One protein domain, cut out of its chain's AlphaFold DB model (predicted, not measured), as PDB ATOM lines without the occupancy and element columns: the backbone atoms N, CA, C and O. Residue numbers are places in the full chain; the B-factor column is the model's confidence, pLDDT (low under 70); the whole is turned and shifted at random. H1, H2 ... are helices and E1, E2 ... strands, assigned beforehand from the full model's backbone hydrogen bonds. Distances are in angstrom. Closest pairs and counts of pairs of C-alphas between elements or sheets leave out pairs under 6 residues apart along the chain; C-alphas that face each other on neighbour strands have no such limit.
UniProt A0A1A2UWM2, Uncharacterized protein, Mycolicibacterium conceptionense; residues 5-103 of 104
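AT A GLANCE: This is residues 5 to 103 of the 104 residues of an uncharacterized protein of Mycolicibacterium conceptionense (UniProt A0A1A2UWM2). A twisted sheet of four strands, E1 to E4, makes the body, and two helices run out from it as separate arms, H1 from beside E1 and H3 from beside E3 and E4. The free parts, residues 5 to 14 of H1 and residues 92 to 103, stick out toward the same end of the long axis, while the small helix H2 sits at the other end. The printed part has 99 residues, with three named helices and four named strands in the order H1 H2 E1 E2 E3 E4 H3; the sheet order is E1 - E2 - E3 - E4, all antiparallel. The class is mixed, helices and strands. The whole is loose, with a radius of gyration of the C-alphas of 15.7 A, and elongated, spanning 49 by 30 by 29 A.

IN THESE COORDINATES: E2, residues 58 to 69, is the longest strand at 31.9 A and bends by 61 degrees at residue 66. E1, residues 41 to 49, measures 20.1 A and bends by 73 degrees at residue 44. E3 has residues 73 to 78 and E4 has residues 81 to 83. H1, residues 5 to 20, measures 22.4 A from C-alpha 5 at (88.366, 80.839, 96.007). H2 has residues 32 to 36. H3, residues 85 to 102, measures 25.7 A and ends with C-alpha 102 at (70.731, 70.143, 94.995).

HOW THE PARTS SIT: The strands form a meander, each the antiparallel neighbour of the one before, with E1 and E4 as edge strands. In the hairpin E1 and E2, N 43 and O 66 are 2.8 A apart, within hydrogen-bond range. In the hairpin E2 and E3, N 67 and O 75 are 2.9 A apart, and in the hairpin E3 and E4, N 78 and O 81 are 2.8 A apart, both within that range. H1 only grazes the sheet, with residues 16 to 20; its closest C-alphas to E1 are those of Ile 20 and Gly 47, 4.5 A. H3 only grazes it with residues 85 to 91, and H2 with residues 34 to 35. H1 and H3 are apart. In H1, H2 and H3 every O i to N i+4 pair is within hydrogen-bond range.

THE WHOLE: The C-alphas of Asn 5 and Glu 37, the two farthest apart, are 50.4 A apart. The printed part has no cut. The link from H1 to H2 is long, 11 residues, of which 25 to 26 pair parallel with residues 60 to 61 of E2. Mean pLDDT of the printed part is 91.9; residues 15 to 19 are under 70.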
ATOM      1  N   ASN A   5      88.566  81.324  94.647       82.31
ATOM      2  CA  ASN A   5      88.366  80.839  96.007       82.31
ATOM      3  C   ASN A   5      88.081  82.005  96.970       82.31
ATOM      4  O   ASN A   5      87.168  81.922  97.788       82.31
ATOM      5  N   GLU A   6      88.781  83.123  96.813       83.50
ATOM      6  CA  GLU A   6      88.602  84.380  97.537       83.50
ATOM      7  C   GLU A   6      87.207  84.966  97.275       83.50
ATOM      8  O   GLU A   6      86.518  85.394  98.205       83.50
ATOM      9  N   ILE A   7      86.724  84.888  96.028       81.81
ATOM     10  CA  ILE A   7      85.355  85.289  95.667       81.81
ATOM     11  C   ILE A   7      84.316  84.403  96.369       81.81
ATOM     12  O   ILE A   7      83.343  84.920  96.922       81.81
ATOM     13  N   ARG A   8      84.511  83.077  96.388       81.25
ATOM     14  CA  ARG A   8      83.593  82.138  97.061       81.25
ATOM     15  C   ARG A   8      83.567  82.345  98.571       81.25
ATOM     16  O   ARG A   8      82.485  82.359  99.152       81.25
ATOM     17  N   ILE A   9      84.735  82.534  99.183       83.94
ATOM     18  CA  ILE A   9      84.865  82.813 100.616       83.94
ATOM     19  C   ILE A   9      84.141  84.113 100.961       83.94
ATOM     20  O   ILE A   9      83.367  84.129 101.915       83.94
ATOM     21  N   ARG A  10      84.315  85.176 100.166       80.75
ATOM     22  CA  ARG A  10      83.615  86.449 100.388       80.75
ATOM     23  C   ARG A  10      82.096  86.292 100.309       80.75
ATOM     24  O   ARG A  10      81.410  86.717 101.227       80.75
ATOM     25  N   ILE A  11      81.577  85.623  99.278       76.56
ATOM     26  CA  ILE A  11      80.128  85.393  99.123       76.56
ATOM     27  C   ILE A  11      79.567  84.553 100.283       76.56
ATOM     28  O   ILE A  11      78.472  84.822 100.777       76.56
ATOM     29  N   ALA A  12      80.296  83.524 100.721       75.25
ATOM     30  CA  ALA A  12      79.888  82.700 101.855       75.25
ATOM     31  C   ALA A  12      79.905  83.495 103.171       75.25
ATOM     32  O   ALA A  12      78.970  83.382 103.960       75.25
ATOM     33  N   ALA A  13      80.928  84.327 103.382       74.69
ATOM     34  CA  ALA A  13      81.039  85.191 104.551       74.69
ATOM     35  C   ALA A  13      79.935  86.257 104.579       74.69
ATOM     36  O   ALA A  13      79.315  86.445 105.616       74.69
ATOM     37  N   GLU A  14      79.628  86.902 103.451       70.81
ATOM     38  CA  GLU A  14      78.528  87.869 103.338       70.81
ATOM     39  C   GLU A  14      77.173  87.223 103.655       70.81
ATOM     40  O   GLU A  14      76.382  87.792 104.406       70.81
ATOM     41  N   LYS A  15      76.930  85.996 103.171       68.50
ATOM     42  CA  LYS A  15      75.725  85.225 103.519       68.50
ATOM     43  C   LYS A  15      75.660  84.866 105.001       68.50
ATOM     44  O   LYS A  15      74.597  84.977 105.598       68.50
ATOM     45  N   LEU A  16      76.778  84.451 105.595       68.62
ATOM     46  CA  LEU A  16      76.840  84.119 107.019       68.62
ATOM     47  C   LEU A  16      76.631  85.366 107.892       68.62
ATOM     48  O   LEU A  16      75.914  85.318 108.886       68.62
ATOM     49  N   VAL A  17      77.213  86.501 107.503       67.94
ATOM     50  CA  VAL A  17      77.019  87.786 108.187       67.94
ATOM     51  C   VAL A  17      75.562  88.240 108.089       67.94
ATOM     52  O   VAL A  17      75.021  88.674 109.101       67.94
ATOM     53  N   GLY A  18      74.908  88.077 106.933       60.34
ATOM     54  CA  GLY A  18      73.471  88.342 106.769       60.34
ATOM     55  C   GLY A  18      72.564  87.398 107.569       60.34
ATOM     56  O   GLY A  18      71.433  87.734 107.885       60.34
ATOM     57  N   GLN A  19      73.066  86.229 107.971       68.00
ATOM     58  CA  GLN A  19      72.352  85.361 108.910       68.00
ATOM     59  C   GLN A  19      72.546  85.825 110.358       68.00
ATOM     60  O   GLN A  19      71.648  85.663 111.175       68.00
ATOM     61  N   ILE A  20      73.669  86.460 110.696       76.00
ATOM     62  CA  ILE A  20      73.921  86.990 112.044       76.00
ATOM     63  C   ILE A  20      73.193  88.337 112.240       76.00
ATOM     64  O   ILE A  20      72.474  88.543 113.217       76.00
ATOM     65  N   CYS A  21      73.316  89.263 111.299       82.69
ATOM     66  CA  CYS A  21      72.617  90.544 111.338       82.69
ATOM     67  C   CYS A  21      71.412  90.500 110.405       82.69
ATOM     68  O   CYS A  21      71.588  90.210 109.231       82.69
ATOM     69  N   ALA A  22      70.221  90.832 110.908       87.06
ATOM     70  CA  ALA A  22      69.013  90.888 110.087       87.06
ATOM     71  C   ALA A  22      69.225  91.788 108.856       87.06
ATOM     72  O   ALA A  22      69.551  92.970 109.013       87.06
ATOM     73  N   ALA A  23      69.045  91.240 107.652       88.62
ATOM     74  CA  ALA A  23      69.128  92.012 106.415       88.62
ATOM     75  C   ALA A  23      67.804  92.722 106.078       88.62
ATOM     76  O   ALA A  23      67.795  93.679 105.302       88.62
ATOM     77  N   HIS A  24      66.700  92.279 106.684       92.06
ATOM     78  CA  HIS A  24      65.345  92.753 106.428       92.06
ATOM     79  C   HIS A  24      64.605  93.108 107.725       92.06
ATOM     80  O   HIS A  24      65.145  93.013 108.830       92.06
ATOM     81  N   GLU A  25      63.348  93.546 107.599       94.88
ATOM     82  CA  GLU A  25      62.516  93.849 108.761       94.88
ATOM     83  C   GLU A  25      62.336  92.595 109.630       94.88
ATOM     84  O   GLU A  25      61.925  91.531 109.149       94.88
ATOM     85  N   ILE A  26      62.648  92.735 110.921       94.88
ATOM     86  CA  ILE A  26      62.560  91.639 111.882       94.88
ATOM     87  C   ILE A  26      61.095  91.347 112.188       94.88
ATOM     88  O   ILE A  26      60.353  92.226 112.623       94.88
ATOM     89  N   VAL A  27      60.707  90.084 112.026       95.56
ATOM     90  CA  VAL A  27      59.387  89.589 112.418       95.56
ATOM     91  C   VAL A  27      59.566  88.574 113.532       95.56
ATOM     92  O   VAL A  27      60.125  87.496 113.329       95.56
ATOM     93  N   ASP A  28      59.097  88.934 114.722       96.75
ATOM     94  CA  ASP A  28      59.266  88.130 115.923       96.75
ATOM     95  C   ASP A  28      58.076  88.291 116.878       96.75
ATOM     96  O   ASP A  28      57.404  89.324 116.891       96.75
ATOM     97  N   SER A  29      57.814  87.265 117.688       94.00
ATOM     98  CA  SER A  29      56.807  87.331 118.750       94.00
ATOM     99  C   SER A  29      57.424  87.910 120.030       94.00
ATOM    100  O   SER A  29      58.521  87.490 120.414       94.00
ATOM    101  N   PRO A  30      56.721  88.807 120.753       93.38
ATOM    102  CA  PRO A  30      57.199  89.350 122.027       93.38
ATOM    103  C   PRO A  30      57.278  88.296 123.142       93.38
ATOM    104  O   PRO A  30      57.974  88.505 124.135       93.38
ATOM    105  N   ARG A  31      56.570  87.163 122.990       94.25
ATOM    106  CA  ARG A  31      56.586  86.014 123.919       94.25
ATOM    107  C   ARG A  31      56.301  86.368 125.381       94.25
ATOM    108  O   ARG A  31      56.796  85.704 126.285       94.25
ATOM    109  N   THR A  32      55.473  87.386 125.613       95.25
ATOM    110  CA  THR A  32      55.151  87.914 126.948       95.25
ATOM    111  C   THR A  32      54.735  86.814 127.923       95.25
ATOM    112  O   THR A  32      55.389  86.640 128.943       95.25
ATOM    113  N   PHE A  33      53.746  85.985 127.564       94.44
ATOM    114  CA  PHE A  33      53.283  84.893 128.427       94.44
ATOM    115  C   PHE A  33      54.372  83.846 128.708       94.44
ATOM    116  O   PHE A  33      54.558  83.437 129.849       94.44
ATOM    117  N   ALA A  34      55.140  83.433 127.694       93.44
ATOM    118  CA  ALA A  34      56.211  82.455 127.886       93.44
ATOM    119  C   ALA A  34      57.324  82.997 128.806       93.44
ATOM    120  O   ALA A  34      57.848  82.270 129.651       93.44
ATOM    121  N   ASN A  35      57.658  84.286 128.677       94.12
ATOM    122  CA  ASN A  35      58.644  84.955 129.524       94.12
ATOM    123  C   ASN A  35      58.145  85.123 130.970       94.12
ATOM    124  O   ASN A  35      58.900  84.860 131.904       94.12
ATOM    125  N   GLU A  36      56.898  85.560 131.155       96.12
ATOM    126  CA  GLU A  36      56.345  85.912 132.469       96.12
ATOM    127  C   GLU A  36      55.875  84.683 133.259       96.12
ATOM    128  O   GLU A  36      56.170  84.570 134.449       96.12
ATOM    129  N   GLU A  37      55.212  83.731 132.601       96.69
ATOM    130  CA  GLU A  37      54.512  82.625 133.268       96.69
ATOM    131  C   GLU A  37      55.247  81.284 133.136       96.69
ATOM    132  O   GLU A  37      55.299  80.504 134.087       96.69
ATOM    133  N   LEU A  38      55.870  81.009 131.983       95.94
ATOM    134  CA  LEU A  38      56.504  79.705 131.708       95.94
ATOM    135  C   LEU A  38      58.014  79.680 131.968       95.94
ATOM    136  O   LEU A  38      58.658  78.647 131.774       95.94
ATOM    137  N   ARG A  39      58.584  80.797 132.443       95.50
ATOM    138  CA  ARG A  39      60.025  80.972 132.705       95.50
ATOM    139  C   ARG A  39      60.891  80.571 131.516       95.50
ATOM    140  O   ARG A  39      61.886  79.861 131.671       95.50
ATOM    141  N   ARG A  40      60.488  81.017 130.334       96.94
ATOM    142  CA  ARG A  40      61.221  80.790 129.098       96.94
ATOM    143  C   ARG A  40      62.676  81.249 129.205       96.94
ATOM    144  O   ARG A  40      62.967  82.346 129.678       96.94
ATOM    145  N   VAL A  41      63.580  80.425 128.684       97.06
ATOM    146  CA  VAL A  41      65.013  80.703 128.569       97.06
ATOM    147  C   VAL A  41      65.456  80.458 127.132       97.06
ATOM    148  O   VAL A  41      65.201  79.393 126.575       97.06
ATOM    149  N   VAL A  42      66.155  81.432 126.547       96.69
ATOM    150  CA  VAL A  42      66.899  81.234 125.295       96.69
ATOM    151  C   VAL A  42      68.258  80.664 125.650       96.69
ATOM    152  O   VAL A  42      69.032  81.295 126.367       96.69
ATOM    153  N   MET A  43      68.524  79.466 125.155       96.44
ATOM    154  CA  MET A  43      69.737  78.713 125.450       96.44
ATOM    155  C   MET A  43      70.796  78.925 124.378       96.44
ATOM    156  O   MET A  43      71.982  78.930 124.690       96.44
ATOM    157  N   ASP A  44      70.364  79.129 123.132       95.00
ATOM    158  CA  ASP A  44      71.258  79.452 122.028       95.00
ATOM    159  C   ASP A  44      70.556  80.305 120.967       95.00
ATOM    160  O   ASP A  44      69.323  80.309 120.850       95.00
ATOM    161  N   TRP A  45      71.350  81.027 120.184       93.75
ATOM    162  CA  TRP A  45      70.896  81.885 119.099       93.75
ATOM    163  C   TRP A  45      71.694  81.580 117.832       93.75
ATOM    164  O   TRP A  45      72.922  81.572 117.838       93.75
ATOM    165  N   PHE A  46      70.981  81.347 116.734       92.38
ATOM    166  CA  PHE A  46      71.557  80.829 115.492       92.38
ATOM    167  C   PHE A  46      71.542  81.834 114.338       92.38
ATOM    168  O   PHE A  46      71.982  81.495 113.242       92.38
ATOM    169  N   GLY A  47      71.022  83.046 114.553       93.31
ATOM    170  CA  GLY A  47      70.874  84.046 113.501       93.31
ATOM    171  C   GLY A  47      69.425  84.307 113.102       93.31
ATOM    172  O   GLY A  47      68.521  84.275 113.938       93.31
ATOM    173  N   HIS A  48      69.224  84.566 111.813       94.62
ATOM    174  CA  HIS A  48      67.942  84.829 111.178       94.62
ATOM    175  C   HIS A  48      67.746  83.908 109.976       94.62
ATOM    176  O   HIS A  48      68.647  83.706 109.160       94.62
ATOM    177  N   VAL A  49      66.537  83.372 109.855       93.38
ATOM    178  CA  VAL A  49      66.039  82.770 108.618       93.38
ATOM    179  C   VAL A  49      65.290  83.854 107.865       93.38
ATOM    180  O   VAL A  49      64.470  84.558 108.455       93.38
ATOM    181  N   GLU A  50      65.560  83.981 106.570       92.88
ATOM    182  CA  GLU A  50      65.020  85.072 105.761       92.88
ATOM    183  C   GLU A  50      64.053  84.545 104.702       92.88
ATOM    184  O   GLU A  50      64.470  84.266 103.579       92.88
ATOM    185  N   PRO A  51      62.773  84.305 105.042       92.94
ATOM    186  CA  PRO A  51      61.783  83.926 104.050       92.94
ATOM    187  C   PRO A  51      61.298  85.142 103.253       92.94
ATOM    188  O   PRO A  51      61.099  86.234 103.789       92.94
ATOM    189  N   TYR A  52      61.022  84.909 101.973       95.00
ATOM    190  CA  TYR A  52      60.202  85.804 101.166       95.00
ATOM    191  C   TYR A  52      58.721  85.565 101.480       95.00
ATOM    192  O   TYR A  52      58.273  84.416 101.526       95.00
ATOM    193  N   VAL A  53      57.971  86.643 101.696       94.25
ATOM    194  CA  VAL A  53      56.546  86.644 102.032       94.25
ATOM    195  C   VAL A  53      55.760  87.169 100.825       94.25
ATOM    196  O   VAL A  53      55.715  88.383 100.616       94.25
ATOM    197  N   PRO A  54      55.115  86.286 100.034       95.75
ATOM    198  CA  PRO A  54      54.434  86.686  98.801       95.75
ATOM    199  C   PRO A  54      53.306  87.699  99.013       95.75
ATOM    200  O   PRO A  54      53.124  88.583  98.185       95.75
ATOM    201  N   ASP A  55      52.579  87.606 100.131       94.25
ATOM    202  CA  ASP A  55      51.440  88.489 100.426       94.25
ATOM    203  C   ASP A  55      51.847  89.962 100.564       94.25
ATOM    204  O   ASP A  55      51.051  90.858 100.286       94.25
ATOM    205  N   THR A  56      53.087  90.216 100.994       92.12
ATOM    206  CA  THR A  56      53.643  91.566 101.145       92.12
ATOM    207  C   THR A  56      54.702  91.896 100.098       92.12
ATOM    208  O   THR A  56      55.258  92.985 100.165       92.12
ATOM    209  N   ASP A  57      54.987  90.974  99.171       95.62
ATOM    210  CA  ASP A  57      56.060  91.081  98.171       95.62
ATOM    211  C   ASP A  57      57.408  91.522  98.774       95.62
ATOM    212  O   ASP A  57      58.097  92.392  98.246       95.62
ATOM    213  N   ASP A  58      57.775  90.955  99.929       94.44
ATOM    214  CA  ASP A  58      58.970  91.386 100.663       94.44
ATOM    215  C   ASP A  58      59.626  90.245 101.447       94.44
ATOM    216  O   ASP A  58      58.995  89.237 101.773       94.44
ATOM    217  N   TRP A  59      60.904  90.413 101.768       95.25
ATOM    218  CA  TRP A  59      61.673  89.516 102.623       95.25
ATOM    219  C   TRP A  59      61.558  89.936 104.085       95.25
ATOM    220  O   TRP A  59      61.475  91.118 104.410       95.25
ATOM    221  N   ARG A  60      61.570  88.958 104.989       95.56
ATOM    222  CA  ARG A  60      61.514  89.182 106.440       95.56
ATOM    223  C   ARG A  60      62.673  88.481 107.115       95.56
ATOM    224  O   ARG A  60      63.047  87.410 106.666       95.56
ATOM    225  N   SER A  61      63.194  89.024 108.211       95.25
ATOM    226  CA  SER A  61      64.216  88.340 109.014       95.25
ATOM    227  C   SER A  61      63.569  87.749 110.268       95.25
ATOM    228  O   SER A  61      63.050  88.471 111.118       95.25
ATOM    229  N   MET A  62      63.582  86.423 110.397       95.88
ATOM    230  CA  MET A  62      62.994  85.697 111.528       95.88
ATOM    231  C   MET A  62      64.102  85.131 112.420       95.88
ATOM    232  O   MET A  62      64.811  84.223 111.980       95.88
ATOM    233  N   PRO A  63      64.276  85.632 113.657       96.12
ATOM    234  CA  PRO A  63      65.283  85.111 114.573       96.12
ATOM    235  C   PRO A  63      65.123  83.608 114.820       96.12
ATOM    236  O   PRO A  63      64.015  83.142 115.083       96.12
ATOM    237  N   LEU A  64      66.230  82.867 114.778       96.44
ATOM    238  CA  LEU A  64      66.272  81.429 115.026       96.44
ATOM    239  C   LEU A  64      66.953  81.154 116.371       96.44
ATOM    240  O   LEU A  64      68.126  81.488 116.556       96.44
ATOM    241  N   ARG A  65      66.228  80.558 117.323       96.44
ATOM    242  CA  ARG A  65      66.714  80.344 118.700       96.44
ATOM    243  C   ARG A  65      66.387  78.949 119.211       96.44
ATOM    244  O   ARG A  65      65.331  78.414 118.891       96.44
ATOM    245  N   LEU A  66      67.266  78.394 120.044       97.12
ATOM    246  CA  LEU A  66      66.942  77.253 120.901       97.12
ATOM    247  C   LEU A  66      66.394  77.788 122.217       97.12
ATOM    248  O   LEU A  66      67.090  78.515 122.929       97.12
ATOM    249  N   ALA A  67      65.165  77.415 122.539       97.44
ATOM    250  CA  ALA A  67      64.497  77.839 123.752       97.44
ATOM    251  C   ALA A  67      64.049  76.639 124.583       97.44
ATOM    252  O   ALA A  67      63.889  75.519 124.086       97.44
ATOM    253  N   HIS A  68      63.873  76.901 125.871       97.12
ATOM    254  CA  HIS A  68      63.236  75.985 126.796       97.12
ATOM    255  C   HIS A  68      62.265  76.744 127.696       97.12
ATOM    256  O   HIS A  68      62.606  77.812 128.211       97.12
ATOM    257  N   ASP A  69      61.093  76.172 127.960       96.06
ATOM    258  CA  ASP A  69      60.171  76.666 128.986       96.06
ATOM    259  C   ASP A  69      59.468  75.520 129.733       96.06
ATOM    260  O   ASP A  69      59.598  74.348 129.388       96.06
ATOM    261  N   GLN A  70      58.751  75.849 130.808       94.56
ATOM    262  CA  GLN A  70      58.104  74.847 131.664       94.56
ATOM    263  C   GLN A  70      56.903  74.136 131.023       94.56
ATOM    264  O   GLN A  70      56.500  73.084 131.519       94.56
ATOM    265  N   GLY A  71      56.304  74.707 129.977       91.19
ATOM    266  CA  GLY A  71      55.139  74.144 129.296       91.19
ATOM    267  C   GLY A  71      55.506  73.232 128.127       91.19
ATOM    268  O   GLY A  71      54.820  72.237 127.891       91.19
ATOM    269  N   SER A  72      56.584  73.556 127.416       87.50
ATOM    270  CA  SER A  72      56.955  72.936 126.141       87.50
ATOM    271  C   SER A  72      58.295  72.195 126.162       87.50
ATOM    272  O   SER A  72      58.658  71.611 125.142       87.50
ATOM    273  N   ASP A  73      59.001  72.162 127.301       94.12
ATOM    274  CA  ASP A  73      60.368  71.627 127.406       94.12
ATOM    275  C   ASP A  73      61.264  72.309 126.353       94.12
ATOM    276  O   ASP A  73      61.285  73.537 126.307       94.12
ATOM    277  N   TRP A  74      61.973  71.572 125.492       96.56
ATOM    278  CA  TRP A  74      62.852  72.132 124.456       96.56
ATOM    279  C   TRP A  74      62.164  72.312 123.099       96.56
ATOM    280  O   TRP A  74      61.577  71.372 122.557       96.56
ATOM    281  N   TYR A  75      62.351  73.481 122.484       97.38
ATOM    282  CA  TYR A  75      61.829  73.802 121.153       97.38
ATOM    283  C   TYR A  75      62.707  74.821 120.415       97.38
ATOM    284  O   TYR A  75      63.590  75.460 120.993       97.38
ATOM    285  N   ILE A  76      62.483  74.956 119.106       97.88
ATOM    286  CA  ILE A  76      63.102  76.006 118.293       97.88
ATOM    287  C   ILE A  76      62.098  77.119 118.065       97.88
ATOM    288  O   ILE A  76      60.949  76.878 117.714       97.88
ATOM    289  N   GLU A  77      62.566  78.344 118.178       97.56
ATOM    290  CA  GLU A  77      61.824  79.520 117.769       97.56
ATOM    291  C   GLU A  77      62.289  79.967 116.402       97.56
ATOM    292  O   GLU A  77      63.491  80.113 116.181       97.56
ATOM    293  N   LEU A  78      61.336  80.224 115.518       96.75
ATOM    294  CA  LEU A  78      61.540  80.784 114.195       96.75
ATOM    295  C   LEU A  78      60.682  82.041 114.075       96.75
ATOM    296  O   LEU A  78      59.504  81.975 113.720       96.75
ATOM    297  N   GLY A  79      61.260  83.190 114.423       95.56
ATOM    298  CA  GLY A  79      60.533  84.454 114.502       95.56
ATOM    299  C   GLY A  79      59.296  84.302 115.387       95.56
ATOM    300  O   GLY A  79      59.444  83.961 116.556       95.56
ATOM    301  N   PRO A  80      58.070  84.505 114.887       96.00
ATOM    302  CA  PRO A  80      56.862  84.393 115.699       96.00
ATOM    303  C   PRO A  80      56.386  82.951 115.947       96.00
ATOM    304  O   PRO A  80      55.411  82.771 116.674       96.00
ATOM    305  N   TYR A  81      57.024  81.948 115.341       96.69
ATOM    306  CA  TYR A  81      56.595  80.553 115.397       96.69
ATOM    307  C   TYR A  81      57.467  79.727 116.340       96.69
ATOM    308  O   TYR A  81      58.676  79.946 116.421       96.69
ATOM    309  N   ASP A  82      56.859  78.724 116.966       96.50
ATOM    310  CA  ASP A  82      57.551  77.743 117.795       96.50
ATOM    311  C   ASP A  82      57.441  76.358 117.136       96.50
ATOM    312  O   ASP A  82      56.381  75.945 116.658       96.50
ATOM    313  N   LEU A  83      58.568  75.657 117.063       96.94
ATOM    314  CA  LEU A  83      58.734  74.372 116.404       96.94
ATOM    315  C   LEU A  83      59.133  73.333 117.443       96.94
ATOM    316  O   LEU A  83      60.254  73.328 117.959       96.94
ATOM    317  N   ASP A  84      58.197  72.439 117.729       95.19
ATOM    318  CA  ASP A  84      58.402  71.333 118.648       95.19
ATOM    319  C   ASP A  84      59.209  70.192 118.009       95.19
ATOM    320  O   ASP A  84      59.614  70.217 116.841       95.19
ATOM    321  N   ARG A  85      59.408  69.123 118.781       95.06
ATOM    322  CA  ARG A  85      60.125  67.927 118.332       95.06
ATOM    323  C   ARG A  85      59.597  67.360 117.011       95.06
ATOM    324  O   ARG A  85      60.401  66.934 116.182       95.06
ATOM    325  N   ALA A  86      58.282  67.314 116.810       95.94
ATOM    326  CA  ALA A  86      57.699  66.740 115.601       95.94
ATOM    327  C   ALA A  86      57.983  67.624 114.377       95.94
ATOM    328  O   ALA A  86      58.376  67.107 113.325       95.94
ATOM    329  N   GLY A  87      57.861  68.945 114.536       96.44
ATOM    330  CA  GLY A  87      58.250  69.921 113.518       96.44
ATOM    331  C   GLY A  87      59.726  69.800 113.135       96.44
ATOM    332  O   GLY A  87      60.057  69.735 111.951       96.44
ATOM    333  N   ILE A  88      60.616  69.663 114.121       96.06
ATOM    334  CA  ILE A  88      62.057  69.506 113.877       96.06
ATOM    335  C   ILE A  88      62.384  68.223 113.106       96.06
ATOM    336  O   ILE A  88      63.173  68.268 112.160       96.06
ATOM    337  N   GLU A  89      61.769  67.088 113.438       97.69
ATOM    338  CA  GLU A  89      61.985  65.845 112.679       97.69
ATOM    339  C   GLU A  89      61.455  65.929 111.240       97.69
ATOM    340  O   GLU A  89      62.002  65.311 110.320       97.69
ATOM    341  N   LEU A  90      60.391  66.698 111.004       98.00
ATOM    342  CA  LEU A  90      59.926  66.975 109.647       98.00
ATOM    343  C   LEU A  90      60.926  67.852 108.883       98.00
ATOM    344  O   LEU A  90      61.289  67.507 107.758       98.00
ATOM    345  N   LEU A  91      61.416  68.929 109.499       96.75
ATOM    346  CA  LEU A  91      62.389  69.829 108.878       96.75
ATOM    347  C   LEU A  91      63.705  69.124 108.553       96.75
ATOM    348  O   LEU A  91      64.217  69.290 107.451       96.75
ATOM    349  N   ARG A  92      64.216  68.269 109.446       97.62
ATOM    350  CA  ARG A  92      65.417  67.455 109.182       97.62
ATOM    351  C   ARG A  92      65.273  66.613 107.918       97.62
ATOM    352  O   ARG A  92      66.180  66.585 107.090       97.62
ATOM    353  N   ARG A  93      64.121  65.957 107.740       98.25
ATOM    354  CA  ARG A  93      63.833  65.168 106.532       98.25
ATOM    355  C   ARG A  93      63.711  66.043 105.288       98.25
ATOM    356  O   ARG A  93      64.215  65.661 104.237       98.25
ATOM    357  N   ALA A  94      63.065  67.203 105.402       97.94
ATOM    358  CA  ALA A  94      62.920  68.140 104.292       97.94
ATOM    359  C   ALA A  94      64.276  68.703 103.831       97.94
ATOM    360  O   ALA A  94      64.541  68.737 102.632       97.94
ATOM    361  N   ILE A  95      65.152  69.072 104.770       96.62
ATOM    362  CA  ILE A  95      66.518  69.537 104.488       96.62
ATOM    363  C   ILE A  95      67.321  68.430 103.802       96.62
ATOM    364  O   ILE A  95      67.881  68.663 102.738       96.62
ATOM    365  N   ALA A  96      67.287  67.201 104.330       97.44
ATOM    366  CA  ALA A  96      67.980  66.073 103.707       97.44
ATOM    367  C   ALA A  96      67.510  65.816 102.262       97.44
ATOM    368  O   ALA A  96      68.324  65.541 101.382       97.44
ATOM    369  N   ALA A  97      66.205  65.928 101.997       97.81
ATOM    370  CA  ALA A  97      65.667  65.805 100.645       97.81
ATOM    371  C   ALA A  97      66.111  66.963  99.728       97.81
ATOM    372  O   ALA A  97      66.395  66.741  98.550       97.81
ATOM    373  N   TYR A  98      66.199  68.187 100.255       96.31
ATOM    374  CA  TYR A  98      66.707  69.346  99.521       96.31
ATOM    375  C   TYR A  98      68.191  69.196  99.158       96.31
ATOM    376  O   TYR A  98      68.572  69.445  98.012       96.31
ATOM    377  N   ASP A  99      69.024  68.757 100.100       97.12
ATOM    378  CA  ASP A  99      70.457  68.555  99.868       97.12
ATOM    379  C   ASP A  99      70.686  67.494  98.784       97.12
ATOM    380  O   ASP A  99      71.401  67.741  97.812       97.12
ATOM    381  N   GLN A 100      69.945  66.379  98.847       96.19
ATOM    382  CA  GLN A 100      69.943  65.361  97.790       96.19
ATOM    383  C   GLN A 100      69.542  65.926  96.421       96.19
ATOM    384  O   GLN A 100      70.167  65.602  95.412       96.19
ATOM    385  N   ALA A 101      68.510  66.772  96.369       96.31
ATOM    386  CA  ALA A 101      68.037  67.369  95.121       96.31
ATOM    387  C   ALA A 101      69.007  68.415  94.544       96.31
ATOM    388  O   ALA A 101      69.015  68.640  93.334       96.31
ATOM    389  N   THR A 102      69.814  69.061  95.391       95.56
ATOM    390  CA  THR A 102      70.731  70.143  94.995       95.56
ATOM    391  C   THR A 102      72.200  69.727  94.913       95.56
ATOM    392  O   THR A 102      73.033  70.533  94.497       95.56
ATOM    393  N   GLY A 103      72.518  68.473  95.242       89.44
ATOM    394  CA  GLY A 103      73.872  67.928  95.176       89.44
ATOM    395  C   GLY A 103      74.795  68.454  96.277       89.44
ATOM    396  O   GLY A 103      75.978  68.675  96.011       89.44
TER     397      GLY A 103